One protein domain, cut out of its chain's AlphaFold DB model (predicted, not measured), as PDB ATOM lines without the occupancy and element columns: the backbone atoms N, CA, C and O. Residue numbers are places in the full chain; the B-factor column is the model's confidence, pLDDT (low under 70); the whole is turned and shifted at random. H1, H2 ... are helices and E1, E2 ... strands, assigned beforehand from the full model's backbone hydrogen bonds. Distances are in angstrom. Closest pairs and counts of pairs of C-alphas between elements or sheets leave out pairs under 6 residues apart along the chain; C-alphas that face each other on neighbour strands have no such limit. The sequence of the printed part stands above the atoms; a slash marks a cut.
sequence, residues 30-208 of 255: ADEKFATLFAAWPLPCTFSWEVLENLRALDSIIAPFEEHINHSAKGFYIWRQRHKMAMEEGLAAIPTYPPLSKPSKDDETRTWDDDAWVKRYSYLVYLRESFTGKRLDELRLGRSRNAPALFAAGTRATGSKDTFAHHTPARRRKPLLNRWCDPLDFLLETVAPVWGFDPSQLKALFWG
ATOM      1  N   ALA A  30       5.392  -0.886  93.998       92.75
ATOM      2  CA  ALA A  30       4.483  -1.921  94.483       92.75
ATOM      3  C   ALA A  30       3.297  -1.302  95.238       92.75
ATOM      4  O   ALA A  30       2.153  -1.672  94.988       92.75
ATOM      5  N   ASP A  31       3.548  -0.319  96.108       93.69
ATOM      6  CA  ASP A  31       2.480   0.385  96.825       93.69
ATOM      7  C   ASP A  31       1.547   1.136  95.866       93.69
ATOM      8  O   ASP A  31       0.331   1.068  96.034       93.69
ATOM      9  N   GLU A  32       2.093   1.761  94.821       93.12
ATOM     10  CA  GLU A  32       1.317   2.406  93.758       93.12
ATOM     11  C   GLU A  32       0.431   1.402  93.008       93.12
ATOM     12  O   GLU A  32      -0.771   1.630  92.847       93.12
ATOM     13  N   LYS A  33       0.977   0.237  92.632       93.31
ATOM     14  CA  LYS A  33       0.186  -0.853  92.044       93.31
ATOM     15  C   LYS A  33      -0.964  -1.257  92.970       93.31
ATOM     16  O   LYS A  33      -2.099  -1.386  92.514       93.31
ATOM     17  N   PHE A  34      -0.702  -1.450  94.261       94.81
ATOM     18  CA  PHE A  34      -1.714  -1.903  95.218       94.81
ATOM     19  C   PHE A  34      -2.729  -0.828  95.608       94.81
ATOM     20  O   PHE A  34      -3.869  -1.160  95.941       94.81
ATOM     21  N   ALA A  35      -2.381   0.454  95.487       93.88
ATOM     22  CA  ALA A  35      -3.314   1.561  95.675       93.88
ATOM     23  C   ALA A  35      -4.520   1.470  94.726       93.88
ATOM     24  O   ALA A  35      -5.617   1.898  95.088       93.88
ATOM     25  N   THR A  36      -4.370   0.822  93.565       92.06
ATOM     26  CA  THR A  36      -5.471   0.604  92.616       92.06
ATOM     27  C   THR A  36      -6.632  -0.215  93.197       92.06
ATOM     28  O   THR A  36      -7.771   0.017  92.800       92.06
ATOM     29  N   LEU A  37      -6.430  -1.071  94.216       91.44
ATOM     30  CA  LEU A  37      -7.521  -1.732  94.970       91.44
ATOM     31  C   LEU A  37      -8.510  -0.721  95.580       91.44
ATOM     32  O   LEU A  37      -9.694  -0.993  95.792       91.44
ATOM     33  N   PHE A  38      -8.023   0.477  95.858       91.12
ATOM     34  CA  PHE A  38      -8.765   1.535  96.521       91.12
ATOM     35  C   PHE A  38      -9.225   2.629  95.557       91.12
ATOM     36  O   PHE A  38      -9.901   3.558  95.985       91.12
ATOM     37  N   ALA A  39      -8.932   2.482  94.264       86.62
ATOM     38  CA  ALA A  39      -9.496   3.300  93.202       86.62
ATOM     39  C   ALA A  39     -10.928   2.859  92.848       86.62
ATOM     40  O   ALA A  39     -11.458   1.867  93.373       86.62
ATOM     41  N   ALA A  40     -11.552   3.579  91.916       83.12
ATOM     42  CA  ALA A  40     -12.819   3.174  91.328       83.12
ATOM     43  C   ALA A  40     -12.607   1.912  90.476       83.12
ATOM     44  O   ALA A  40     -11.725   1.879  89.624       83.12
ATOM     45  N   TRP A  41     -13.413   0.873  90.718       82.38
ATOM     46  CA  TRP A  41     -13.417  -0.339  89.890       82.38
ATOM     47  C   TRP A  41     -14.725  -0.398  89.099       82.38
ATOM     48  O   TRP A  41     -15.782  -0.156  89.693       82.38
ATOM     49  N   PRO A  42     -14.685  -0.738  87.804       67.81
ATOM     50  CA  PRO A  42     -15.883  -0.845  86.980       67.81
ATOM     51  C   PRO A  42     -16.640  -2.134  87.328       67.81
ATOM     52  O   PRO A  42     -16.243  -3.185  86.855       67.81
ATOM     53  N   LEU A  43     -17.664  -2.128  88.197       69.81
ATOM     54  CA  LEU A  43     -18.276  -3.400  88.647       69.81
ATOM     55  C   LEU A  43     -19.796  -3.335  88.897       69.81
ATOM     56  O   LEU A  43     -20.250  -3.371  90.044       69.81
ATOM     57  N   PRO A  44     -20.603  -3.321  87.829       62.69
ATOM     58  CA  PRO A  44     -21.522  -4.448  87.620       62.69
ATOM     59  C   PRO A  44     -21.327  -5.122  86.248       62.69
ATOM     60  O   PRO A  44     -21.142  -4.443  85.247       62.69
ATOM     61  N   CYS A  45     -21.402  -6.459  86.210       73.12
ATOM     62  CA  CYS A  45     -21.261  -7.256  84.984       73.12
ATOM     63  C   CYS A  45     -22.633  -7.585  84.385       73.12
ATOM     64  O   CYS A  45     -23.497  -8.133  85.076       73.12
ATOM     65  N   THR A  46     -22.789  -7.311  83.098       75.69
ATOM     66  CA  THR A  46     -23.916  -7.706  82.247       75.69
ATOM     67  C   THR A  46     -23.637  -8.990  81.470       75.69
ATOM     68  O   THR A  46     -24.550  -9.787  81.265       75.69
ATOM     69  N   PHE A  47     -22.377  -9.233  81.103       79.44
ATOM     70  CA  PHE A  47     -21.971 -10.369  80.279       79.44
ATOM     71  C   PHE A  47     -20.953 -11.278  80.986       79.44
ATOM     72  O   PHE A  47     -20.233 -10.861  81.893       79.44
ATOM     73  N   SER A  48     -20.867 -12.538  80.549       80.56
ATOM     74  CA  SER A  48     -19.937 -13.539  81.102       80.56
ATOM     75  C   SER A  48     -18.465 -13.177  80.875       80.56
ATOM     76  O   SER A  48     -17.621 -13.405  81.742       80.56
ATOM     77  N   TRP A  49     -18.138 -12.553  79.739       84.12
ATOM     78  CA  TRP A  49     -16.776 -12.094  79.459       84.12
ATOM     79  C   TRP A  49     -16.329 -10.997  80.441       84.12
ATOM     80  O   TRP A  49     -15.202 -11.046  80.924       84.12
ATOM     81  N   GLU A  50     -17.233 -10.095  80.843       85.81
ATOM     82  CA  GLU A  50     -16.958  -9.068  81.859       85.81
ATOM     83  C   GLU A  50     -16.716  -9.692  83.238       85.81
ATOM     84  O   GLU A  50     -15.902  -9.197  84.015       85.81
ATOM     85  N   VAL A  51     -17.409 -10.787  83.575       88.19
ATOM     86  CA  VAL A  51     -17.134 -11.552  84.804       88.19
ATOM     87  C   VAL A  51     -15.714 -12.108  84.769       88.19
ATOM     88  O   VAL A  51     -14.989 -11.976  85.753       88.19
ATOM     89  N   LEU A  52     -15.303 -12.698  83.646       90.75
ATOM     90  CA  LEU A  52     -13.985 -13.309  83.501       90.75
ATOM     91  C   LEU A  52     -12.850 -12.275  83.520       90.75
ATOM     92  O   LEU A  52     -11.833 -12.501  84.176       90.75
ATOM     93  N   GLU A  53     -13.017 -11.138  82.846       89.81
ATOM     94  CA  GLU A  53     -12.040 -10.044  82.868       89.81
ATOM     95  C   GLU A  53     -11.880  -9.449  84.265       89.81
ATOM     96  O   GLU A  53     -10.760  -9.342  84.768       89.81
ATOM     97  N   ASN A  54     -12.995  -9.142  84.932       90.75
ATOM     98  CA  ASN A  54     -12.961  -8.639  86.300       90.75
ATOM     99  C   ASN A  54     -12.358  -9.658  87.268       90.75
ATOM    100  O   ASN A  54     -11.617  -9.283  88.176       90.75
ATOM    101  N   LEU A  55     -12.627 -10.948  87.064       92.06
ATOM    102  CA  LEU A  55     -12.028 -12.006  87.865       92.06
ATOM    103  C   LEU A  55     -10.508 -12.067  87.691       92.06
ATOM    104  O   LEU A  55      -9.798 -12.110  88.692       92.06
ATOM    105  N   ARG A  56     -10.002 -12.011  86.450       93.00
ATOM    106  CA  ARG A  56      -8.555 -11.949  86.176       93.00
ATOM    107  C   ARG A  56      -7.921 -10.715  86.813       93.00
ATOM    108  O   ARG A  56      -6.873 -10.829  87.443       93.00
ATOM    109  N   ALA A  57      -8.563  -9.555  86.685       92.31
ATOM    110  CA  ALA A  57      -8.064  -8.313  87.262       92.31
ATOM    111  C   ALA A  57      -7.963  -8.413  88.791       92.31
ATOM    112  O   ALA A  57      -6.903  -8.130  89.349       92.31
ATOM    113  N   LEU A  58      -9.019  -8.888  89.461       92.44
ATOM    114  CA  LEU A  58      -9.039  -9.076  90.915       92.44
ATOM    115  C   LEU A  58      -8.011 -10.112  91.382       92.44
ATOM    116  O   LEU A  58      -7.311  -9.876  92.365       92.44
ATOM    117  N   ASP A  59      -7.890 -11.242  90.684       92.62
ATOM    118  CA  ASP A  59      -6.924 -12.288  91.034       92.62
ATOM    119  C   ASP A  59      -5.473 -11.811  90.885       92.62
ATOM    120  O   ASP A  59      -4.641 -12.077  91.751       92.62
ATOM    121  N   SER A  60      -5.191 -11.004  89.855       93.44
ATOM    122  CA  SER A  60      -3.852 -10.465  89.576       93.44
ATOM    123  C   SER A  60      -3.324  -9.482  90.630       93.44
ATOM    124  O   SER A  60      -2.136  -9.137  90.620       93.44
ATOM    125  N   ILE A  61      -4.201  -9.002  91.521       93.88
ATOM    126  CA  ILE A  61      -3.864  -7.989  92.521       93.88
ATOM    127  C   ILE A  61      -4.126  -8.423  93.963       93.88
ATOM    128  O   ILE A  61      -3.318  -8.081  94.821       93.88
ATOM    129  N   ILE A  62      -5.188  -9.184  94.252       91.56
ATOM    130  CA  ILE A  62      -5.539  -9.560  95.633       91.56
ATOM    131  C   ILE A  62      -4.477 -10.476  96.240       91.56
ATOM    132  O   ILE A  62      -3.988 -10.178  97.327       91.56
ATOM    133  N   ALA A  63      -4.089 -11.548  95.544       88.50
ATOM    134  CA  ALA A  63      -3.109 -12.492  96.078       88.50
ATOM    135  C   ALA A  63      -1.719 -11.845  96.273       88.50
ATOM    136  O   ALA A  63      -1.187 -11.928  97.382       88.50
ATOM    137  N   PRO A  64      -1.162 -11.092  95.296       92.75
ATOM    138  CA  PRO A  64       0.102 -10.383  95.510       92.75
ATOM    139  C   PRO A  64       0.025  -9.283  96.577       92.75
ATOM    140  O   PRO A  64       1.015  -9.015  97.254       92.75
ATOM    141  N   PHE A  65      -1.128  -8.624  96.739       93.88
ATOM    142  CA  PHE A  65      -1.303  -7.633  97.801       93.88
ATOM    143  C   PHE A  65      -1.282  -8.281  99.182       93.88
ATOM    144  O   PHE A  65      -0.643  -7.751 100.086       93.88
ATOM    145  N   GLU A  66      -1.949  -9.426  99.340       89.38
ATOM    146  CA  GLU A  66      -1.926 -10.185 100.588       89.38
ATOM    147  C   GLU A  66      -0.505 -10.624 100.953       89.38
ATOM    148  O   GLU A  66      -0.090 -10.441 102.095       89.38
ATOM    149  N   GLU A  67       0.285 -11.087  99.984       89.62
ATOM    150  CA  GLU A  67       1.708 -11.377 100.192       89.62
ATOM    151  C   GLU A  67       2.494 -10.119 100.612       89.62
ATOM    152  O   GLU A  67       3.237 -10.146 101.594       89.62
ATOM    153  N   HIS A  68       2.267  -8.976  99.948       90.81
ATOM    154  CA  HIS A  68       2.924  -7.694 100.262       90.81
ATOM    155  C   HIS A  68       2.659  -7.201 101.688       90.81
ATOM    156  O   HIS A  68       3.510  -6.556 102.305       90.81
ATOM    157  N   ILE A  69       1.481  -7.505 102.236       88.06
ATOM    158  CA  ILE A  69       1.119  -7.180 103.621       88.06
ATOM    159  C   ILE A  69       1.377  -8.339 104.596       88.06
ATOM    160  O   ILE A  69       0.951  -8.270 105.751       88.06
ATOM    161  N   ASN A  70       2.092  -9.384 104.168       85.25
ATOM    162  CA  ASN A  70       2.380 -10.592 104.945       85.25
ATOM    163  C   ASN A  70       1.121 -11.276 105.505       85.25
ATOM    164  O   ASN A  70       1.125 -11.728 106.652       85.25
ATOM    165  N   HIS A  71       0.036 -11.299 104.729       82.06
ATOM    166  CA  HIS A  71      -1.242 -11.929 105.075       82.06
ATOM    167  C   HIS A  71      -1.764 -11.512 106.462       82.06
ATOM    168  O   HIS A  71      -2.248 -12.336 107.238       82.06
ATOM    169  N   SER A  72      -1.571 -10.239 106.831       80.31
ATOM    170  CA  SER A  72      -1.739  -9.774 108.208       80.31
ATOM    171  C   SER A  72      -2.486  -8.453 108.303       80.31
ATOM    172  O   SER A  72      -2.149  -7.471 107.639       80.31
ATOM    173  N   ALA A  73      -3.410  -8.375 109.269       79.25
ATOM    174  CA  ALA A  73      -4.126  -7.146 109.625       79.25
ATOM    175  C   ALA A  73      -3.163  -6.010 110.006       79.25
ATOM    176  O   ALA A  73      -3.374  -4.848 109.654       79.25
ATOM    177  N   LYS A  74      -2.057  -6.352 110.682       82.19
ATOM    178  CA  LYS A  74      -1.003  -5.395 111.030       82.19
ATOM    179  C   LYS A  74      -0.283  -4.890 109.780       82.19
ATOM    180  O   LYS A  74      -0.010  -3.696 109.681       82.19
ATOM    181  N   GLY A  75      -0.005  -5.772 108.819       85.81
ATOM    182  CA  GLY A  75       0.586  -5.391 107.538       85.81
ATOM    183  C   GLY A  75      -0.332  -4.477 106.729       85.81
ATOM    184  O   GLY A  75       0.122  -3.441 106.242       85.81
ATOM    185  N   PHE A  76      -1.632  -4.784 106.683       88.38
ATOM    186  CA  PHE A  76      -2.638  -3.917 106.070       88.38
ATOM    187  C   PHE A  76      -2.671  -2.536 106.716       88.38
ATOM    188  O   PHE A  76      -2.644  -1.525 106.019       88.38
ATOM    189  N   TYR A  77      -2.702  -2.481 108.051       87.44
ATOM    190  CA  TYR A  77      -2.688  -1.227 108.795       87.44
ATOM    191  C   TYR A  77      -1.452  -0.390 108.447       87.44
ATOM    192  O   TYR A  77      -1.589   0.781 108.098       87.44
ATOM    193  N   ILE A  78      -0.256  -0.989 108.481       90.19
ATOM    194  CA  ILE A  78       1.001  -0.301 108.150       90.19
ATOM    195  C   ILE A  78       0.974   0.206 106.706       90.19
ATOM    196  O   ILE A  78       1.328   1.354 106.445       90.19
ATOM    197  N   TRP A  79       0.542  -0.627 105.757       93.81
ATOM    198  CA  TRP A  79       0.395  -0.226 104.361       93.81
ATOM    199  C   TRP A  79      -0.594   0.935 104.196       93.81
ATOM    200  O   TRP A  79      -0.264   1.931 103.556       93.81
ATOM    201  N   ARG A  80      -1.755   0.875 104.856       93.00
ATOM    202  CA  ARG A  80      -2.761   1.943 104.842       93.00
ATOM    203  C   ARG A  80      -2.203   3.261 105.374       93.00
ATOM    204  O   ARG A  80      -2.441   4.293 104.758       93.00
ATOM    205  N   GLN A  81      -1.469   3.253 106.491       91.75
ATOM    206  CA  GLN A  81      -0.871   4.490 107.016       91.75
ATOM    207  C   GLN A  81       0.140   5.088 106.029       91.75
ATOM    208  O   GLN A  81       0.104   6.290 105.789       91.75
ATOM    209  N   ARG A  82       0.970   4.255 105.383       91.94
ATOM    210  CA  ARG A  82       1.884   4.719 104.322       91.94
ATOM    211  C   ARG A  82       1.135   5.331 103.142       91.94
ATOM    212  O   ARG A  82       1.558   6.357 102.629       91.94
ATOM    213  N   HIS A  83       0.013   4.738 102.739       92.69
ATOM    214  CA  HIS A  83      -0.805   5.264 101.646       92.69
ATOM    215  C   HIS A  83      -1.437   6.614 101.992       92.69
ATOM    216  O   HIS A  83      -1.441   7.517 101.160       92.69
ATOM    217  N   LYS A  84      -1.904   6.803 103.228       91.31
ATOM    218  CA  LYS A  84      -2.382   8.112 103.695       91.31
ATOM    219  C   LYS A  84      -1.297   9.182 103.643       91.31
ATOM    220  O   LYS A  84      -1.543  10.238 103.076       91.31
ATOM    221  N   MET A  85      -0.104   8.876 104.157       90.19
ATOM    222  CA  MET A  85       1.042   9.793 104.112       90.19
ATOM    223  C   MET A  85       1.423  10.138 102.668       90.19
ATOM    224  O   MET A  85       1.564  11.306 102.327       90.19
ATOM    225  N   ALA A  86       1.480   9.138 101.784       91.06
ATOM    226  CA  ALA A  86       1.760   9.360 100.369       91.06
ATOM    227  C   ALA A  86       0.698  10.238  99.684       91.06
ATOM    228  O   ALA A  86       1.038  11.047  98.826       91.06
ATOM    229  N   MET A  87      -0.581  10.116 100.056       90.56
ATOM    230  CA  MET A  87      -1.636  11.002  99.551       90.56
ATOM    231  C   MET A  87      -1.507  12.433 100.086       90.56
ATOM    232  O   MET A  87      -1.755  13.378  99.344       90.56
ATOM    233  N   GLU A  88      -1.114  12.602 101.348       88.62
ATOM    234  CA  GLU A  88      -0.876  13.916 101.964       88.62
ATOM    235  C   GLU A  88       0.336  14.630 101.346       88.62
ATOM    236  O   GLU A  88       0.312  15.845 101.174       88.62
ATOM    237  N   GLU A  89       1.356  13.880 100.925       88.69
ATOM    238  CA  GLU A  89       2.536  14.405 100.226       88.69
ATOM    239  C   GLU A  89       2.363  14.526  98.701       88.69
ATOM    240  O   GLU A  89       3.290  14.934  98.001       88.69
ATOM    241  N   GLY A  90       1.195  14.170  98.155       88.50
ATOM    242  CA  GLY A  90       0.935  14.219  96.711       88.50
ATOM    243  C   GLY A  90       1.675  13.154  95.889       88.50
ATOM    244  O   GLY A  90       1.724  13.251  94.665       88.50
ATOM    245  N   LEU A  91       2.232  12.129  96.541       89.12
ATOM    246  CA  LEU A  91       2.880  10.970  95.913       89.12
ATOM    247  C   LEU A  91       1.875   9.907  95.448       89.12
ATOM    248  O   LEU A  91       2.198   9.083  94.594       89.12
ATOM    249  N   ALA A  92       0.671   9.899  96.019       90.12
ATOM    250  CA  ALA A  92      -0.405   8.991  95.654       90.12
ATOM    251  C   ALA A  92      -1.681   9.763  95.315       90.12
ATOM    252  O   ALA A  92      -2.029  10.751  95.964       90.12
ATOM    253  N   ALA A  93      -2.405   9.281  94.306       86.62
ATOM    254  CA  ALA A  93      -3.693   9.846  93.945       86.62
ATOM    255  C   ALA A  93      -4.725   9.569  95.043       86.62
ATOM    256  O   ALA A  93      -4.876   8.443  95.512       86.62
ATOM    257  N   ILE A  94      -5.485  10.599  95.396       85.75
ATOM    258  CA  ILE A  94      -6.615  10.481  96.308       85.75
ATOM    259  C   ILE A  94      -7.813   9.873  95.564       85.75
ATOM    260  O   ILE A  94      -8.311  10.491  94.616       85.75
ATOM    261  N   PRO A  95      -8.352   8.724  96.005       81.94
ATOM    262  CA  PRO A  95      -9.545   8.162  95.389       81.94
ATOM    263  C   PRO A  95     -10.768   9.048  95.633       81.94
ATOM    264  O   PRO A  95     -11.081   9.412  96.769       81.94
ATOM    265  N   THR A  96     -11.490   9.369  94.560       73.69
ATOM    266  CA  THR A  96     -12.794  10.052  94.624       73.69
ATOM    267  C   THR A  96     -13.926   9.077  94.945       73.69
ATOM    268  O   THR A  96     -14.919   9.450  95.571       73.69
ATOM    269  N   TYR A  97     -13.762   7.809  94.558       73.06
ATOM    270  CA  TYR A  97     -14.658   6.713  94.893       73.06
ATOM    271  C   TYR A  97     -13.876   5.392  95.037       73.06
ATOM    272  O   TYR A  97     -13.060   5.089  94.165       73.06
ATOM    273  N   PRO A  98     -14.152   4.572  96.069       75.38
ATOM    274  CA  PRO A  98     -15.017   4.878  97.212       75.38
ATOM    275  C   PRO A  98     -14.444   6.027  98.064       75.38
ATOM    276  O   PRO A  98     -13.231   6.215  98.088       75.38
ATOM    277  N   PRO A  99     -15.280   6.805  98.775       79.94
ATOM    278  CA  PRO A  99     -14.784   7.851  99.663       79.94
ATOM    279  C   PRO A  99     -14.053   7.219 100.858       79.94
ATOM    280  O   PRO A  99     -14.677   6.629 101.737       79.94
ATOM    281  N   LEU A 100     -12.722   7.337 100.879       83.94
ATOM    282  CA  LEU A 100     -11.844   6.816 101.945       83.94
ATOM    283  C   LEU A 100     -11.556   7.837 103.052       83.94
ATOM    284  O   LEU A 100     -10.845   7.562 104.019       83.94
ATOM    285  N   SER A 101     -12.093   9.038 102.890       83.31
ATOM    286  CA  SER A 101     -11.985  10.146 103.824       83.31
ATOM    287  C   SER A 101     -13.228  11.012 103.743       83.31
ATOM    288  O   SER A 101     -13.885  11.070 102.702       83.31
ATOM    289  N   LYS A 102     -13.495  11.750 104.815       75.69
ATOM    290  CA  LYS A 102     -14.493  12.816 104.824       75.69
ATOM    291  C   LYS A 102     -13.775  14.155 104.625       75.69
ATOM    292  O   LYS A 102     -12.724  14.349 105.243       75.69
ATOM    293  N   PRO A 103     -14.300  15.056 103.777       65.50
ATOM    294  CA  PRO A 103     -13.788  16.419 103.719       65.50
ATOM    295  C   PRO A 103     -13.936  17.061 105.106       65.50
ATOM    296  O   PRO A 103     -14.975  16.892 105.755       65.50
ATOM    297  N   SER A 104     -12.890  17.734 105.587       67.00
ATOM    298  CA  SER A 104     -13.006  18.568 106.785       67.00
ATOM    299  C   SER A 104     -13.738  19.859 106.434       67.00
ATOM    300  O   SER A 104     -13.747  20.280 105.281       67.00
ATOM    301  N   LYS A 105     -14.369  20.486 107.429       62.81
ATOM    302  CA  LYS A 105     -15.091  21.754 107.239       62.81
ATOM    303  C   LYS A 105     -14.173  22.917 106.861       62.81
ATOM    304  O   LYS A 105     -14.662  23.883 106.288       62.81
ATOM    305  N   ASP A 106     -12.886  22.789 107.166       66.38
ATOM    306  CA  ASP A 106     -11.915  23.873 107.048       66.38
ATOM    307  C   ASP A 106     -10.951  23.685 105.857       66.38
ATOM    308  O   ASP A 106      -9.977  24.415 105.764       66.38
ATOM    309  N   ASP A 107     -11.199  22.709 104.964       57.28
ATOM    310  CA  ASP A 107     -10.422  22.355 103.747       57.28
ATOM    311  C   ASP A 107      -8.902  22.096 103.912       57.28
ATOM    312  O   ASP A 107      -8.266  21.562 103.005       57.28
ATOM    313  N   GLU A 108      -8.313  22.366 105.078       62.06
ATOM    314  CA  GLU A 108      -6.878  22.203 105.349       62.06
ATOM    315  C   GLU A 108      -6.510  20.817 105.892       62.06
ATOM    316  O   GLU A 108      -5.348  20.414 105.867       62.06
ATOM    317  N   THR A 109      -7.486  20.060 106.396       66.50
ATOM    318  CA  THR A 109      -7.250  18.751 107.019       66.50
ATOM    319  C   THR A 109      -8.185  17.692 106.457       66.50
ATOM    320  O   THR A 109      -9.309  17.967 106.045       66.50
ATOM    321  N   ARG A 110      -7.728  16.440 106.416       74.56
ATOM    322  CA  ARG A 110      -8.522  15.310 105.934       74.56
ATOM    323  C   ARG A 110      -8.712  14.299 107.047       74.56
ATOM    324  O   ARG A 110      -7.745  13.778 107.593       74.56
ATOM    325  N   THR A 111      -9.964  13.958 107.329       83.62
ATOM    326  CA  THR A 111     -10.266  12.879 108.271       83.62
ATOM    327  C   THR A 111     -10.430  11.581 107.497       83.62
ATOM    328  O   THR A 111     -11.425  11.379 106.794       83.62
ATOM    329  N   TRP A 112      -9.438  10.700 107.603       87.94
ATOM    330  CA  TRP A 112      -9.477   9.370 107.000       87.94
ATOM    331  C   TRP A 112     -10.510   8.468 107.691       87.94
ATOM    332  O   TRP A 112     -10.592   8.436 108.917       87.94
ATOM    333  N   ASP A 113     -11.292   7.725 106.904       87.50
ATOM    334  CA  ASP A 113     -12.294   6.773 107.397       87.50
ATOM    335  C   ASP A 113     -11.726   5.354 107.315       87.50
ATOM    336  O   ASP A 113     -11.830   4.690 106.286       87.50
ATOM    337  N   ASP A 114     -11.082   4.898 108.390       86.12
ATOM    338  CA  ASP A 114     -10.373   3.614 108.432       86.12
ATOM    339  C   ASP A 114     -11.265   2.402 108.145       86.12
ATOM    340  O   ASP A 114     -10.799   1.437 107.529       86.12
ATOM    341  N   ASP A 115     -12.547   2.477 108.501       82.12
ATOM    342  CA  ASP A 115     -13.537   1.447 108.195       82.12
ATOM    343  C   ASP A 115     -13.830   1.369 106.696       82.12
ATOM    344  O   ASP A 115     -14.075   0.280 106.171       82.12
ATOM    345  N   ALA A 116     -13.820   2.502 105.987       83.69
ATOM    346  CA  ALA A 116     -14.055   2.532 104.545       83.69
ATOM    347  C   ALA A 116     -12.989   1.733 103.776       83.69
ATOM    348  O   ALA A 116     -13.330   1.012 102.836       83.69
ATOM    349  N   TRP A 117     -11.727   1.770 104.219       88.81
ATOM    350  CA  TRP A 117     -10.645   0.953 103.655       88.81
ATOM    351  C   TRP A 117     -10.921  -0.539 103.822       88.81
ATOM    352  O   TRP A 117     -10.858  -1.305 102.860       88.81
ATOM    353  N   VAL A 118     -11.277  -0.948 105.040       83.94
ATOM    354  CA  VAL A 118     -11.570  -2.350 105.358       83.94
ATOM    355  C   VAL A 118     -12.775  -2.847 104.565       83.94
ATOM    356  O   VAL A 118     -12.723  -3.916 103.954       83.94
ATOM    357  N   LYS A 119     -13.853  -2.054 104.521       79.44
ATOM    358  CA  LYS A 119     -15.069  -2.365 103.758       79.44
ATOM    359  C   LYS A 119     -14.774  -2.493 102.272       79.44
ATOM    360  O   LYS A 119     -15.247  -3.439 101.646       79.44
ATOM    361  N   ARG A 120     -13.980  -1.575 101.710       86.00
ATOM    362  CA  ARG A 120     -13.586  -1.619 100.300       86.00
ATOM    363  C   ARG A 120     -12.822  -2.896  99.986       86.00
ATOM    364  O   ARG A 120     -13.221  -3.623  99.080       86.00
ATOM    365  N   TYR A 121     -11.772  -3.182 100.742       87.81
ATOM    366  CA  TYR A 121     -10.961  -4.365 100.504       87.81
ATOM    367  C   TYR A 121     -11.784  -5.657 100.640       87.81
ATOM    368  O   TYR A 121     -11.810  -6.484  99.729       87.81
ATOM    369  N   SER A 122     -12.570  -5.767 101.716       80.31
ATOM    370  CA  SER A 122     -13.468  -6.908 101.949       80.31
ATOM    371  C   SER A 122     -14.478  -7.099 100.812       80.31
ATOM    372  O   SER A 122     -14.794  -8.227 100.440       80.31
ATOM    373  N   TYR A 123     -14.982  -6.003 100.240       81.75
ATOM    374  CA  TYR A 123     -15.892  -6.053  99.100       81.75
ATOM    375  C   TYR A 123     -15.216  -6.612  97.842       81.75
ATOM    376  O   TYR A 123     -15.826  -7.420  97.147       81.75
ATOM    377  N   LEU A 124     -13.960  -6.250  97.563       87.81
ATOM    378  CA  LEU A 124     -13.220  -6.793  96.417       87.81
ATOM    379  C   LEU A 124     -12.920  -8.287  96.572       87.81
ATOM    380  O   LEU A 124     -13.091  -9.043  95.617       87.81
ATOM    381  N   VAL A 125     -12.561  -8.728  97.780       85.19
ATOM    382  CA  VAL A 125     -12.407 -10.158  98.099       85.19
ATOM    383  C   VAL A 125     -13.720 -10.911  97.869       85.19
ATOM    384  O   VAL A 125     -13.735 -11.939  97.193       85.19
ATOM    385  N   TYR A 126     -14.839 -10.362  98.349       81.75
ATOM    386  CA  TYR A 126     -16.168 -10.925  98.101       81.75
ATOM    387  C   TYR A 126     -16.511 -10.989  96.605       81.75
ATOM    388  O   TYR A 126     -17.068 -11.984  96.145       81.75
ATOM    389  N   LEU A 127     -16.188  -9.950  95.827       84.06
ATOM    390  CA  LEU A 127     -16.435  -9.955  94.386       84.06
ATOM    391  C   LEU A 127     -15.607 -11.015  93.664       84.06
ATOM    392  O   LEU A 127     -16.147 -11.697  92.797       84.06
ATOM    393  N   ARG A 128     -14.344 -11.215  94.056       88.38
ATOM    394  CA  ARG A 128     -13.509 -12.297  93.520       88.38
ATOM    395  C   ARG A 128     -14.142 -13.665  93.777       88.38
ATOM    396  O   ARG A 128     -14.263 -14.462  92.845       88.38
ATOM    397  N   GLU A 129     -14.604 -13.925  94.998       84.19
ATOM    398  CA  GLU A 129     -15.318 -15.167  95.333       84.19
ATOM    399  C   GLU A 129     -16.615 -15.314  94.520       84.19
ATOM    400  O   GLU A 129     -16.877 -16.364  93.931       84.19
ATOM    401  N   SER A 130     -17.410 -14.247  94.436       82.69
ATOM    402  CA  SER A 130     -18.684 -14.223  93.713       82.69
ATOM    403  C   SER A 130     -18.510 -14.486  92.215       82.69
ATOM    404  O   SER A 130     -19.210 -15.326  91.652       82.69
ATOM    405  N   PHE A 131     -17.552 -13.824  91.561       87.56
ATOM    406  CA  PHE A 131     -17.240 -14.046  90.147       87.56
ATOM    407  C   PHE A 131     -16.671 -15.437  89.889       87.56
ATOM    408  O   PHE A 131     -17.039 -16.055  88.893       87.56
ATOM    409  N   THR A 132     -15.867 -15.970  90.810       88.25
ATOM    410  CA  THR A 132     -15.432 -17.371  90.752       88.25
ATOM    411  C   THR A 132     -16.633 -18.313  90.766       88.25
ATOM    412  O   THR A 132     -16.719 -19.214  89.937       88.25
ATOM    413  N   GLY A 133     -17.599 -18.081  91.661       84.12
ATOM    414  CA  GLY A 133     -18.834 -18.861  91.719       84.12
ATOM    415  C   GLY A 133     -19.648 -18.784  90.431       84.12
ATOM    416  O   GLY A 133     -19.954 -19.824  89.857       84.12
ATOM    417  N   LYS A 134     -19.906 -17.568  89.928       85.25
ATOM    418  CA  LYS A 134     -20.595 -17.367  88.641       85.25
ATOM    419  C   LYS A 134     -19.902 -18.123  87.511       85.25
ATOM    420  O   LYS A 134     -20.564 -18.801  86.736       85.25
ATOM    421  N   ARG A 135     -18.571 -18.058  87.457       88.06
ATOM    422  CA  ARG A 135     -17.785 -18.726  86.423       88.06
ATOM    423  C   ARG A 135     -17.866 -20.252  86.509       88.06
ATOM    424  O   ARG A 135     -18.011 -20.921  85.489       88.06
ATOM    425  N   LEU A 136     -17.801 -20.813  87.714       86.50
ATOM    426  CA  LEU A 136     -17.981 -22.253  87.930       86.50
ATOM    427  C   LEU A 136     -19.391 -22.724  87.549       86.50
ATOM    428  O   LEU A 136     -19.539 -23.829  87.022       86.50
ATOM    429  N   ASP A 137     -20.408 -21.904  87.817       83.44
ATOM    430  CA  ASP A 137     -21.797 -22.192  87.454       83.44
ATOM    431  C   ASP A 137     -22.002 -22.130  85.929       83.44
ATOM    432  O   ASP A 137     -22.611 -23.040  85.363       83.44
ATOM    433  N   GLU A 138     -21.434 -21.126  85.246       85.50
ATOM    434  CA  GLU A 138     -21.439 -21.010  83.775       85.50
ATOM    435  C   GLU A 138     -20.855 -22.254  83.101       85.50
ATOM    436  O   GLU A 138     -21.450 -22.813  82.181       85.50
ATOM    437  N   LEU A 139     -19.712 -22.728  83.601       85.00
ATOM    438  CA  LEU A 139     -19.026 -23.904  83.069       85.00
ATOM    439  C   LEU A 139     -19.680 -25.227  83.492       85.00
ATOM    440  O   LEU A 139     -19.200 -26.297  83.122       85.00
ATOM    441  N   ARG A 140     -20.757 -25.178  84.291       82.75
ATOM    442  CA  ARG A 140     -21.426 -26.352  84.880       82.75
ATOM    443  C   ARG A 140     -20.473 -27.254  85.677       82.75
ATOM    444  O   ARG A 140     -20.743 -28.437  85.877       82.75
ATOM    445  N   LEU A 141     -19.376 -26.677  86.162       73.50
ATOM    446  CA  LEU A 141     -18.388 -27.317  87.036       73.50
ATOM    447  C   LEU A 141     -18.833 -27.247  88.503       73.50
ATOM    448  O   LEU A 141     -18.438 -28.056  89.344       73.50
ATOM    449  N   GLY A 142     -19.695 -26.279  88.818       59.28
ATOM    450  CA  GLY A 142     -20.331 -26.137  90.114       59.28
ATOM    451  C   GLY A 142     -21.675 -26.855  90.172       59.28
ATOM    452  O   GLY A 142     -22.630 -26.462  89.510       59.28
ATOM    453  N   ARG A 143     -21.836 -27.818  91.088       55.19
ATOM    454  CA  ARG A 143     -23.170 -28.118  91.644       55.19
ATOM    455  C   ARG A 143     -23.612 -26.966  92.564       55.19
ATOM    456  O   ARG A 143     -23.818 -27.219  93.741       55.19
ATOM    457  N   SER A 144     -23.662 -25.705  92.107       48.66
ATOM    458  CA  SER A 144     -24.092 -24.486  92.844       48.66
ATOM    459  C   SER A 144     -23.410 -24.181  94.209       48.66
ATOM    460  O   SER A 144     -23.557 -23.088  94.751       48.66
ATOM    461  N   ARG A 145     -22.643 -25.108  94.797       54.00
ATOM    462  CA  ARG A 145     -22.120 -25.074  96.177       54.00
ATOM    463  C   ARG A 145     -20.591 -25.111  96.247       54.00
ATOM    464  O   ARG A 145     -20.035 -25.117  97.343       54.00
ATOM    465  N   ASN A 146     -19.913 -25.146  95.101       56.28
ATOM    466  CA  ASN A 146     -18.494 -25.488  95.031       56.28
ATOM    467  C   ASN A 146     -17.549 -24.283  95.127       56.28
ATOM    468  O   ASN A 146     -16.404 -24.488  95.494       56.28
ATOM    469  N   ALA A 147     -17.984 -23.044  94.867       60.47
ATOM    470  CA  ALA A 147     -17.109 -21.869  95.021       60.47
ATOM    471  C   ALA A 147     -16.705 -21.627  96.489       60.47
ATOM    472  O   ALA A 147     -15.511 -21.566  96.771       60.47
ATOM    473  N   PRO A 148     -17.648 -21.629  97.455       61.31
ATOM    474  CA  PRO A 148     -17.283 -21.604  98.870       61.31
ATOM    475  C   PRO A 148     -16.423 -22.812  99.268       61.31
ATOM    476  O   PRO A 148     -15.588 -22.709 100.159       61.31
ATOM    477  N   ALA A 149     -16.607 -23.960  98.603       62.56
ATOM    478  CA  ALA A 149     -15.777 -25.140  98.812       62.56
ATOM    479  C   ALA A 149     -14.375 -25.001  98.196       62.56
ATOM    480  O   ALA A 149     -13.446 -25.531  98.775       62.56
ATOM    481  N   LEU A 150     -14.194 -24.277  97.086       71.62
ATOM    482  CA  LEU A 150     -12.898 -24.007  96.455       71.62
ATOM    483  C   LEU A 150     -12.004 -23.204  97.400       71.62
ATOM    484  O   LEU A 150     -10.868 -23.587  97.657       71.62
ATOM    485  N   PHE A 151     -12.555 -22.138  97.980       67.81
ATOM    486  CA  PHE A 151     -11.839 -21.329  98.964       67.81
ATOM    487  C   PHE A 151     -11.699 -22.029 100.318       67.81
ATOM    488  O   PHE A 151     -10.814 -21.657 101.077       67.81
ATOM    489  N   ALA A 152     -12.517 -23.051 100.605       60.28
ATOM    490  CA  ALA A 152     -12.439 -23.853 101.827       60.28
ATOM    491  C   ALA A 152     -11.688 -25.198 101.674       60.28
ATOM    492  O   ALA A 152     -11.477 -25.895 102.669       60.28
ATOM    493  N   ALA A 153     -11.298 -25.604 100.461       48.84
ATOM    494  CA  ALA A 153     -10.664 -26.892 100.188       48.84
ATOM    495  C   ALA A 153      -9.165 -26.826 100.516       48.84
ATOM    496  O   ALA A 153      -8.332 -26.435  99.695       48.84
ATOM    497  N   GLY A 154      -8.814 -27.215 101.742       40.38
ATOM    498  CA  GLY A 154      -7.426 -27.376 102.171       40.38
ATOM    499  C   GLY A 154      -7.284 -27.788 103.636       40.38
ATOM    500  O   GLY A 154      -7.983 -27.294 104.520       40.38
ATOM    501  N   THR A 155      -6.373 -28.725 103.891       34.41
ATOM    502  CA  THR A 155      -5.950 -29.195 105.215       34.41
ATOM    503  C   THR A 155      -5.243 -28.100 106.012       34.41
ATOM    504  O   THR A 155      -4.270 -27.541 105.524       34.41
ATOM    505  N   ARG A 156      -5.691 -27.906 107.265       33.38
ATOM    506  CA  ARG A 156      -5.164 -27.002 108.308       33.38
ATOM    507  C   ARG A 156      -5.004 -25.549 107.860       33.38
ATOM    508  O   ARG A 156      -4.078 -25.208 107.139       33.38
ATOM    509  N   ALA A 157      -5.835 -24.684 108.442       37.94
ATOM    510  CA  ALA A 157      -5.465 -23.297 108.672       37.94
ATOM    511  C   ALA A 157      -4.064 -23.284 109.308       37.94
ATOM    512  O   ALA A 157      -3.891 -23.624 110.482       37.94
ATOM    513  N   THR A 158      -3.044 -22.976 108.509       34.22
ATOM    514  CA  THR A 158      -1.794 -22.450 109.039       34.22
ATOM    515  C   THR A 158      -2.182 -21.212 109.841       34.22
ATOM    516  O   THR A 158      -3.152 -20.537 109.499       34.22
ATOM    517  N   GLY A 159      -1.502 -20.954 110.956       37.66
ATOM    518  CA  GLY A 159      -1.814 -19.870 111.896       37.66
ATOM    519  C   GLY A 159      -1.656 -18.448 111.334       37.66
ATOM    520  O   GLY A 159      -1.218 -17.563 112.064       37.66
ATOM    521  N   SER A 160      -1.975 -18.229 110.056       39.53
ATOM    522  CA  SER A 160      -2.169 -16.929 109.443       39.53
ATOM    523  C   SER A 160      -3.282 -16.208 110.194       39.53
ATOM    524  O   SER A 160      -4.438 -16.639 110.226       39.53
ATOM    525  N   LYS A 161      -2.896 -15.132 110.880       46.38
ATOM    526  CA  LYS A 161      -3.813 -14.192 111.514       46.38
ATOM    527  C   LYS A 161      -4.454 -13.381 110.391       46.38
ATOM    528  O   LYS A 161      -3.949 -12.310 110.063       46.38
ATOM    529  N   ASP A 162      -5.514 -13.932 109.796       52.34
ATOM    530  CA  ASP A 162      -6.192 -13.339 108.643       52.34
ATOM    531  C   ASP A 162      -6.419 -11.850 108.838       52.34
ATOM    532  O   ASP A 162      -6.938 -11.400 109.864       52.34
ATOM    533  N   THR A 163      -6.124 -11.105 107.782       50.28
ATOM    534  CA  THR A 163      -6.259  -9.658 107.727       50.28
ATOM    535  C   THR A 163      -7.655  -9.174 108.162       50.28
ATOM    536  O   THR A 163      -7.762  -8.107 108.763       50.28
ATOM    537  N   PHE A 164      -8.724  -9.965 107.948       50.91
ATOM    538  CA  PHE A 164     -10.112  -9.522 108.160       50.91
ATOM    539  C   PHE A 164     -11.118 -10.563 108.687       50.91
ATOM    540  O   PHE A 164     -12.325 -10.336 108.551       50.91
ATOM    541  N   ALA A 165     -10.696 -11.652 109.347       45.62
ATOM    542  CA  ALA A 165     -11.615 -12.686 109.877       45.62
ATOM    543  C   ALA A 165     -12.755 -12.147 110.783       45.62
ATOM    544  O   ALA A 165     -13.742 -12.838 111.055       45.62
ATOM    545  N   HIS A 166     -12.656 -10.898 111.250       39.28
ATOM    546  CA  HIS A 166     -13.596 -10.278 112.179       39.28
ATOM    547  C   HIS A 166     -14.664  -9.365 111.547       39.28
ATOM    548  O   HIS A 166     -15.693  -9.154 112.195       39.28
ATOM    549  N   HIS A 167     -14.505  -8.883 110.306       40.09
ATOM    550  CA  HIS A 167     -15.398  -7.861 109.722       40.09
ATOM    551  C   HIS A 167     -16.531  -8.405 108.833       40.09
ATOM    552  O   HIS A 167     -17.402  -7.649 108.398       40.09
ATOM    553  N   THR A 168     -16.594  -9.718 108.608       39.28
ATOM    554  CA  THR A 168     -17.738 -10.374 107.958       39.28
ATOM    555  C   THR A 168     -18.886 -10.578 108.970       39.28
ATOM    556  O   THR A 168     -18.635 -11.056 110.084       39.28
ATOM    557  N   PRO A 169     -20.155 -10.255 108.627       36.16
ATOM    558  CA  PRO A 169     -21.294 -10.403 109.535       36.16
ATOM    559  C   PRO A 169     -21.390 -11.818 110.121       36.16
ATOM    560  O   PRO A 169     -21.336 -12.808 109.390       36.16
ATOM    561  N   ALA A 170     -21.598 -11.920 111.438       39.00
ATOM    562  CA  ALA A 170     -21.534 -13.172 112.200       39.00
ATOM    563  C   ALA A 170     -22.425 -14.316 111.663       39.00
ATOM    564  O   ALA A 170     -22.077 -15.482 111.818       39.00
ATOM    565  N   ARG A 171     -23.528 -14.014 110.960       41.84
ATOM    566  CA  ARG A 171     -24.403 -15.025 110.328       41.84
ATOM    567  C   ARG A 171     -23.771 -15.776 109.146       41.84
ATOM    568  O   ARG A 171     -24.318 -16.796 108.741       41.84
ATOM    569  N   ARG A 172     -22.642 -15.307 108.598       42.44
ATOM    570  CA  ARG A 172     -21.873 -15.997 107.541       42.44
ATOM    571  C   ARG A 172     -20.545 -16.571 108.039       42.44
ATOM    572  O   ARG A 172     -19.757 -17.056 107.236       42.44
ATOM    573  N   ARG A 173     -20.310 -16.571 109.356       38.09
ATOM    574  CA  ARG A 173     -19.168 -17.257 109.970       38.09
ATOM    575  C   ARG A 173     -19.445 -18.756 110.031       38.09
ATOM    576  O   ARG A 173     -19.805 -19.298 111.070       38.09
ATOM    577  N   LYS A 174     -19.256 -19.443 108.909       37.94
ATOM    578  CA  LYS A 174     -18.566 -20.730 109.010       37.94
ATOM    579  C   LYS A 174     -17.078 -20.397 109.117       37.94
ATOM    580  O   LYS A 174     -16.684 -19.403 108.511       37.94
ATOM    581  N   PRO A 175     -16.279 -21.131 109.904       37.06
ATOM    582  CA  PRO A 175     -14.829 -20.998 109.850       37.06
ATOM    583  C   PRO A 175     -14.425 -21.248 108.394       37.06
ATOM    584  O   PRO A 175     -14.449 -22.387 107.928       37.06
ATOM    585  N   LEU A 176     -14.218 -20.169 107.641       39.62
ATOM    586  CA  LEU A 176     -13.704 -20.240 106.289       39.62
ATOM    587  C   LEU A 176     -12.298 -20.790 106.477       39.62
ATOM    588  O   LEU A 176     -11.491 -20.223 107.200       39.62
ATOM    589  N   LEU A 177     -12.060 -21.982 105.953       45.62
ATOM    590  CA  LEU A 177     -10.716 -22.513 105.839       45.62
ATOM    591  C   LEU A 177      -9.987 -21.553 104.881       45.62
ATOM    592  O   LEU A 177     -10.487 -21.263 103.801       45.62
ATOM    593  N   ASN A 178      -8.906 -20.939 105.354       59.25
ATOM    594  CA  ASN A 178      -8.378 -19.663 104.861       59.25
ATOM    595  C   ASN A 178      -7.546 -19.788 103.583       59.25
ATOM    596  O   ASN A 178      -6.322 -19.822 103.654       59.25
ATOM    597  N   ARG A 179      -8.187 -19.843 102.411       71.56
ATOM    598  CA  ARG A 179      -7.464 -19.789 101.123       71.56
ATOM    599  C   ARG A 179      -7.975 -18.716 100.169       71.56
ATOM    600  O   ARG A 179      -7.674 -18.719  98.982       71.56
ATOM    601  N   TRP A 180      -8.751 -17.765 100.679       77.38
ATOM    602  CA  TRP A 180      -9.247 -16.640  99.885       77.38
ATOM    603  C   TRP A 180      -8.107 -15.754  99.353       77.38
ATOM    604  O   TRP A 180      -8.275 -15.131  98.310       77.38
ATOM    605  N   CYS A 181      -6.957 -15.720 100.034       79.50
ATOM    606  CA  CYS A 181      -5.764 -14.984  99.615       79.50
ATOM    607  C   CYS A 181      -4.885 -15.745  98.607       79.50
ATOM    608  O   CYS A 181      -4.011 -15.132  98.002       79.50
ATOM    609  N   ASP A 182      -5.101 -17.049  98.416       86.19
ATOM    610  CA  ASP A 182      -4.316 -17.854  97.477       86.19
ATOM    611  C   ASP A 182      -4.704 -17.523  96.030       86.19
ATOM    612  O   ASP A 182      -5.896 -17.327  95.775       86.19
ATOM    613  N   PRO A 183      -3.765 -17.533  95.062       91.12
ATOM    614  CA  PRO A 183      -4.080 -17.393  93.639       91.12
ATOM    615  C   PRO A 183      -5.117 -18.419  93.167       91.12
ATOM    616  O   PRO A 183      -5.055 -19.590  93.554       91.12
ATOM    617  N   LEU A 184      -6.050 -18.018  92.292       91.06
ATOM    618  CA  LEU A 184      -7.106 -18.927  91.818       91.06
ATOM    619  C   LEU A 184      -6.541 -20.153  91.111       91.06
ATOM    620  O   LEU A 184      -7.048 -21.255  91.297       91.06
ATOM    621  N   ASP A 185      -5.460 -19.981  90.361       92.50
ATOM    622  CA  ASP A 185      -4.753 -21.079  89.712       92.50
ATOM    623  C   ASP A 185      -4.343 -22.177  90.692       92.50
ATOM    624  O   ASP A 185      -4.557 -23.356  90.420       92.50
ATOM    625  N   PHE A 186      -3.805 -21.799  91.848       90.25
ATOM    626  CA  PHE A 186      -3.387 -22.750  92.873       90.25
ATOM    627  C   PHE A 186      -4.590 -23.450  93.519       90.25
ATOM    628  O   PHE A 186      -4.565 -24.657  93.790       90.25
ATOM    629  N   LEU A 187      -5.687 -22.716  93.723       87.81
ATOM    630  CA  LEU A 187      -6.939 -23.282  94.222       87.81
ATOM    631  C   LEU A 187      -7.519 -24.311  93.246       87.81
ATOM    632  O   LEU A 187      -7.886 -25.408  93.666       87.81
ATOM    633  N   LEU A 188      -7.547 -23.981  91.952       88.50
ATOM    634  CA  LEU A 188      -8.026 -24.859  90.884       88.50
ATOM    635  C   LEU A 188      -7.184 -26.138  90.789       88.50
ATOM    636  O   LEU A 188      -7.756 -27.222  90.712       88.50
ATOM    637  N   GLU A 189      -5.852 -26.047  90.876       88.75
ATOM    638  CA  GLU A 189      -4.981 -27.237  90.913       88.75
ATOM    639  C   GLU A 189      -5.286 -28.135  92.099       88.75
ATOM    640  O   GLU A 189      -5.328 -29.355  91.957       88.75
ATOM    641  N   THR A 190      -5.522 -27.533  93.266       84.56
ATOM    642  CA  THR A 190      -5.784 -28.289  94.493       84.56
ATOM    643  C   THR A 190      -7.085 -29.089  94.374       84.56
ATOM    644  O   THR A 190      -7.155 -30.232  94.829       84.56
ATOM    645  N   VAL A 191      -8.129 -28.508  93.774       82.12
ATOM    646  CA  VAL A 191      -9.436 -29.177  93.667       82.12
ATOM    647  C   VAL A 191      -9.581 -30.059  92.434       82.12
ATOM    648  O   VAL A 191     -10.441 -30.939  92.441       82.12
ATOM    649  N   ALA A 192      -8.758 -29.872  91.398       85.19
ATOM    650  CA  ALA A 192      -8.878 -30.609  90.141       85.19
ATOM    651  C   ALA A 192      -8.917 -32.139  90.333       85.19
ATOM    652  O   ALA A 192      -9.881 -32.746  89.857       85.19
ATOM    653  N   PRO A 193      -8.007 -32.775  91.107       81.00
ATOM    654  CA  PRO A 193      -8.054 -34.223  91.326       81.00
ATOM    655  C   PRO A 193      -9.337 -34.675  92.031       81.00
ATOM    656  O   PRO A 193      -9.890 -35.724  91.712       81.00
ATOM    657  N   VAL A 194      -9.838 -33.866  92.970       81.81
ATOM    658  CA  VAL A 194     -11.067 -34.152  93.728       81.81
ATOM    659  C   VAL A 194     -12.297 -34.080  92.824       81.81
ATOM    660  O   VAL A 194     -13.260 -34.817  93.020       81.81
ATOM    661  N   TRP A 195     -12.272 -33.194  91.830       80.50
ATOM    662  CA  TRP A 195     -13.343 -33.041  90.847       80.50
ATOM    663  C   TRP A 195     -13.179 -33.967  89.633       80.50
ATOM    664  O   TRP A 195     -14.037 -33.956  88.754       80.50
ATOM    665  N   GLY A 196     -12.122 -34.788  89.595       82.25
ATOM    666  CA  GLY A 196     -11.855 -35.725  88.505       82.25
ATOM    667  C   GLY A 196     -11.331 -35.065  87.227       82.25
ATOM    668  O   GLY A 196     -11.515 -35.613  86.146       82.25
ATOM    669  N   PHE A 197     -10.699 -33.896  87.343       84.69
ATOM    670  CA  PHE A 197     -10.076 -33.183  86.230       84.69
ATOM    671  C   PHE A 197      -8.552 -33.289  86.279       84.69
ATOM    672  O   PHE A 197      -7.946 -33.303  87.353       84.69
ATOM    673  N   ASP A 198      -7.929 -33.266  85.102       92.38
ATOM    674  CA  ASP A 198      -6.530 -32.864  84.996       92.38
ATOM    675  C   ASP A 198      -6.391 -31.375  85.392       92.38
ATOM    676  O   ASP A 198      -7.188 -30.551  84.922       92.38
ATOM    677  N   PRO A 199      -5.410 -30.994  86.237       90.00
ATOM    678  CA  PRO A 199      -5.245 -29.612  86.686       90.00
ATOM    679  C   PRO A 199      -5.097 -28.595  85.551       90.00
ATOM    680  O   PRO A 199      -5.695 -27.518  85.602       90.00
ATOM    681  N   SER A 200      -4.345 -28.939  84.504       93.00
ATOM    682  CA  SER A 200      -4.097 -28.039  83.373       93.00
ATOM    683  C   SER A 200      -5.361 -27.869  82.534       93.00
ATOM    684  O   SER A 200      -5.685 -26.756  82.119       93.00
ATOM    685  N   GLN A 201      -6.117 -28.953  82.335       91.62
ATOM    686  CA  GLN A 201      -7.408 -28.905  81.646       91.62
ATOM    687  C   GLN A 201      -8.438 -28.079  82.418       91.62
ATOM    688  O   GLN A 201      -9.134 -27.267  81.811       91.62
ATOM    689  N   LEU A 202      -8.516 -28.231  83.747       89.75
ATOM    690  CA  LEU A 202      -9.444 -27.447  84.563       89.75
ATOM    691  C   LEU A 202      -9.123 -25.954  84.494       89.75
ATOM    692  O   LEU A 202     -10.036 -25.152  84.317       89.75
ATOM    693  N   LYS A 203      -7.844 -25.574  84.583       92.75
ATOM    694  CA  LYS A 203      -7.426 -24.175  84.419       92.75
ATOM    695  C   LYS A 203      -7.768 -23.629  83.043       92.75
ATOM    696  O   LYS A 203      -8.333 -22.543  82.946       92.75
ATOM    697  N   ALA A 204      -7.435 -24.373  81.989       92.06
ATOM    698  CA  ALA A 204      -7.705 -23.958  80.618       92.06
ATOM    699  C   ALA A 204      -9.210 -23.764  80.380       92.06
ATOM    700  O   ALA A 204      -9.615 -22.764  79.792       92.06
ATOM    701  N   LEU A 205     -10.039 -24.671  80.902       90.94
ATOM    702  CA  LEU A 205     -11.494 -24.562  80.847       90.94
ATOM    703  C   LEU A 205     -12.005 -23.369  81.667       90.94
ATOM    704  O   LEU A 205     -12.817 -22.579  81.188       90.94
ATOM    705  N   PHE A 206     -11.502 -23.209  82.893       91.38
ATOM    706  CA  PHE A 206     -11.906 -22.134  83.792       91.38
ATOM    707  C   PHE A 206     -11.625 -20.752  83.194       91.38
ATOM    708  O   PHE A 206     -12.522 -19.908  83.130       91.38
ATOM    709  N   TRP A 207     -10.408 -20.544  82.693       93.12
ATOM    710  CA  TRP A 207      -9.958 -19.269  82.139       93.12
ATOM    711  C   TRP A 207     -10.251 -19.077  80.651       93.12
ATOM    712  O   TRP A 207     -10.026 -17.977  80.142       93.12
ATOM    713  N   GLY A 208     -10.729 -20.102  79.948       88.75
ATOM    714  CA  GLY A 208     -11.025 -20.039  78.519       88.75
ATOM    715  C   GLY A 208     -12.175 -19.084  78.205       88.75
ATOM    716  O   GLY A 208     -13.186 -19.058  78.899       88.75
TER     717      GLY A 208
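What this domain is: This is residues 30 to 208 of the 255 residues of an uncharacterized protein of Stachybotrys chartarum IBT 40288 (UniProt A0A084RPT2). A long helix, H4, runs through an elongated helical body, and H2 crosses it. H1, H3 and the small hairpin of E1 and E2 gather toward the beginning of H4, while H5, H6 and H7 cluster toward its other end, with a long loop between H5 and H6. The printed part has 179 residues, mostly helix, in the order H1 H2 H3 E1 E2 H4 H5 H6 H7, the two strands antiparallel. It is compact, with a radius of gyration of the C-alphas of 17.8 A, and spans 61 by 38 by 32 A.

Where its parts are: Find C-alpha 30 at (4.483, -1.921, 94.483), where H1, residues 30 to 38, begins. Next come H2, 48 to 68, 30.4 A, and H3, 73 to 88, 22.6 A. Strands E1, 101 to 103, and E2, 110 to 112, precede H4, 114 to 138, 36.6 A. Then read H5, 146 to 152, H6, 184 to 195, and H7, 199 to 207, ending at (-9.958, -19.269, 82.139).

How they stand to each other: H1 and H4 are hubs, touching at Phe 38 and Arg 120, C-alphas 6.9 A apart. H1 only just touches H2 (Phe 34 and Phe 65, C-alphas 6.3 A) and H3 (Ala 35 and His 83, 7.5 A), with 3 pairs within 8 A each. H4 touches H2 at Leu 55 and Arg 128, 5.9 A, a steep tilt of 47 degrees, opposite ways. H4 touches H5 at Gly 133 and Ala 147, 4.8 A; H5 touches H6 at Leu 150 and Leu 187, 6.4 A; H6 touches H7 at Glu 189 and Pro 199, 4.9 A. In the hairpin, N 102 and O 111 are 2.9 A apart. H3, H4, H5 and H7 have every O i to N i+4 pair within hydrogen-bond range; H1 has 2 of 5, with 6 of 6 O i to N i+3 pairs, H2 14 of 17 and H6 6 of 8.

The domain as a whole: The C-alphas of Asp 106 and Gly 196 are farthest apart, 62.4 A. The printed part has no cut; the links H3 to E1 and H5 to H6 are long. Look for pLDDT under 70 at 46 residues, among them 151 to 178.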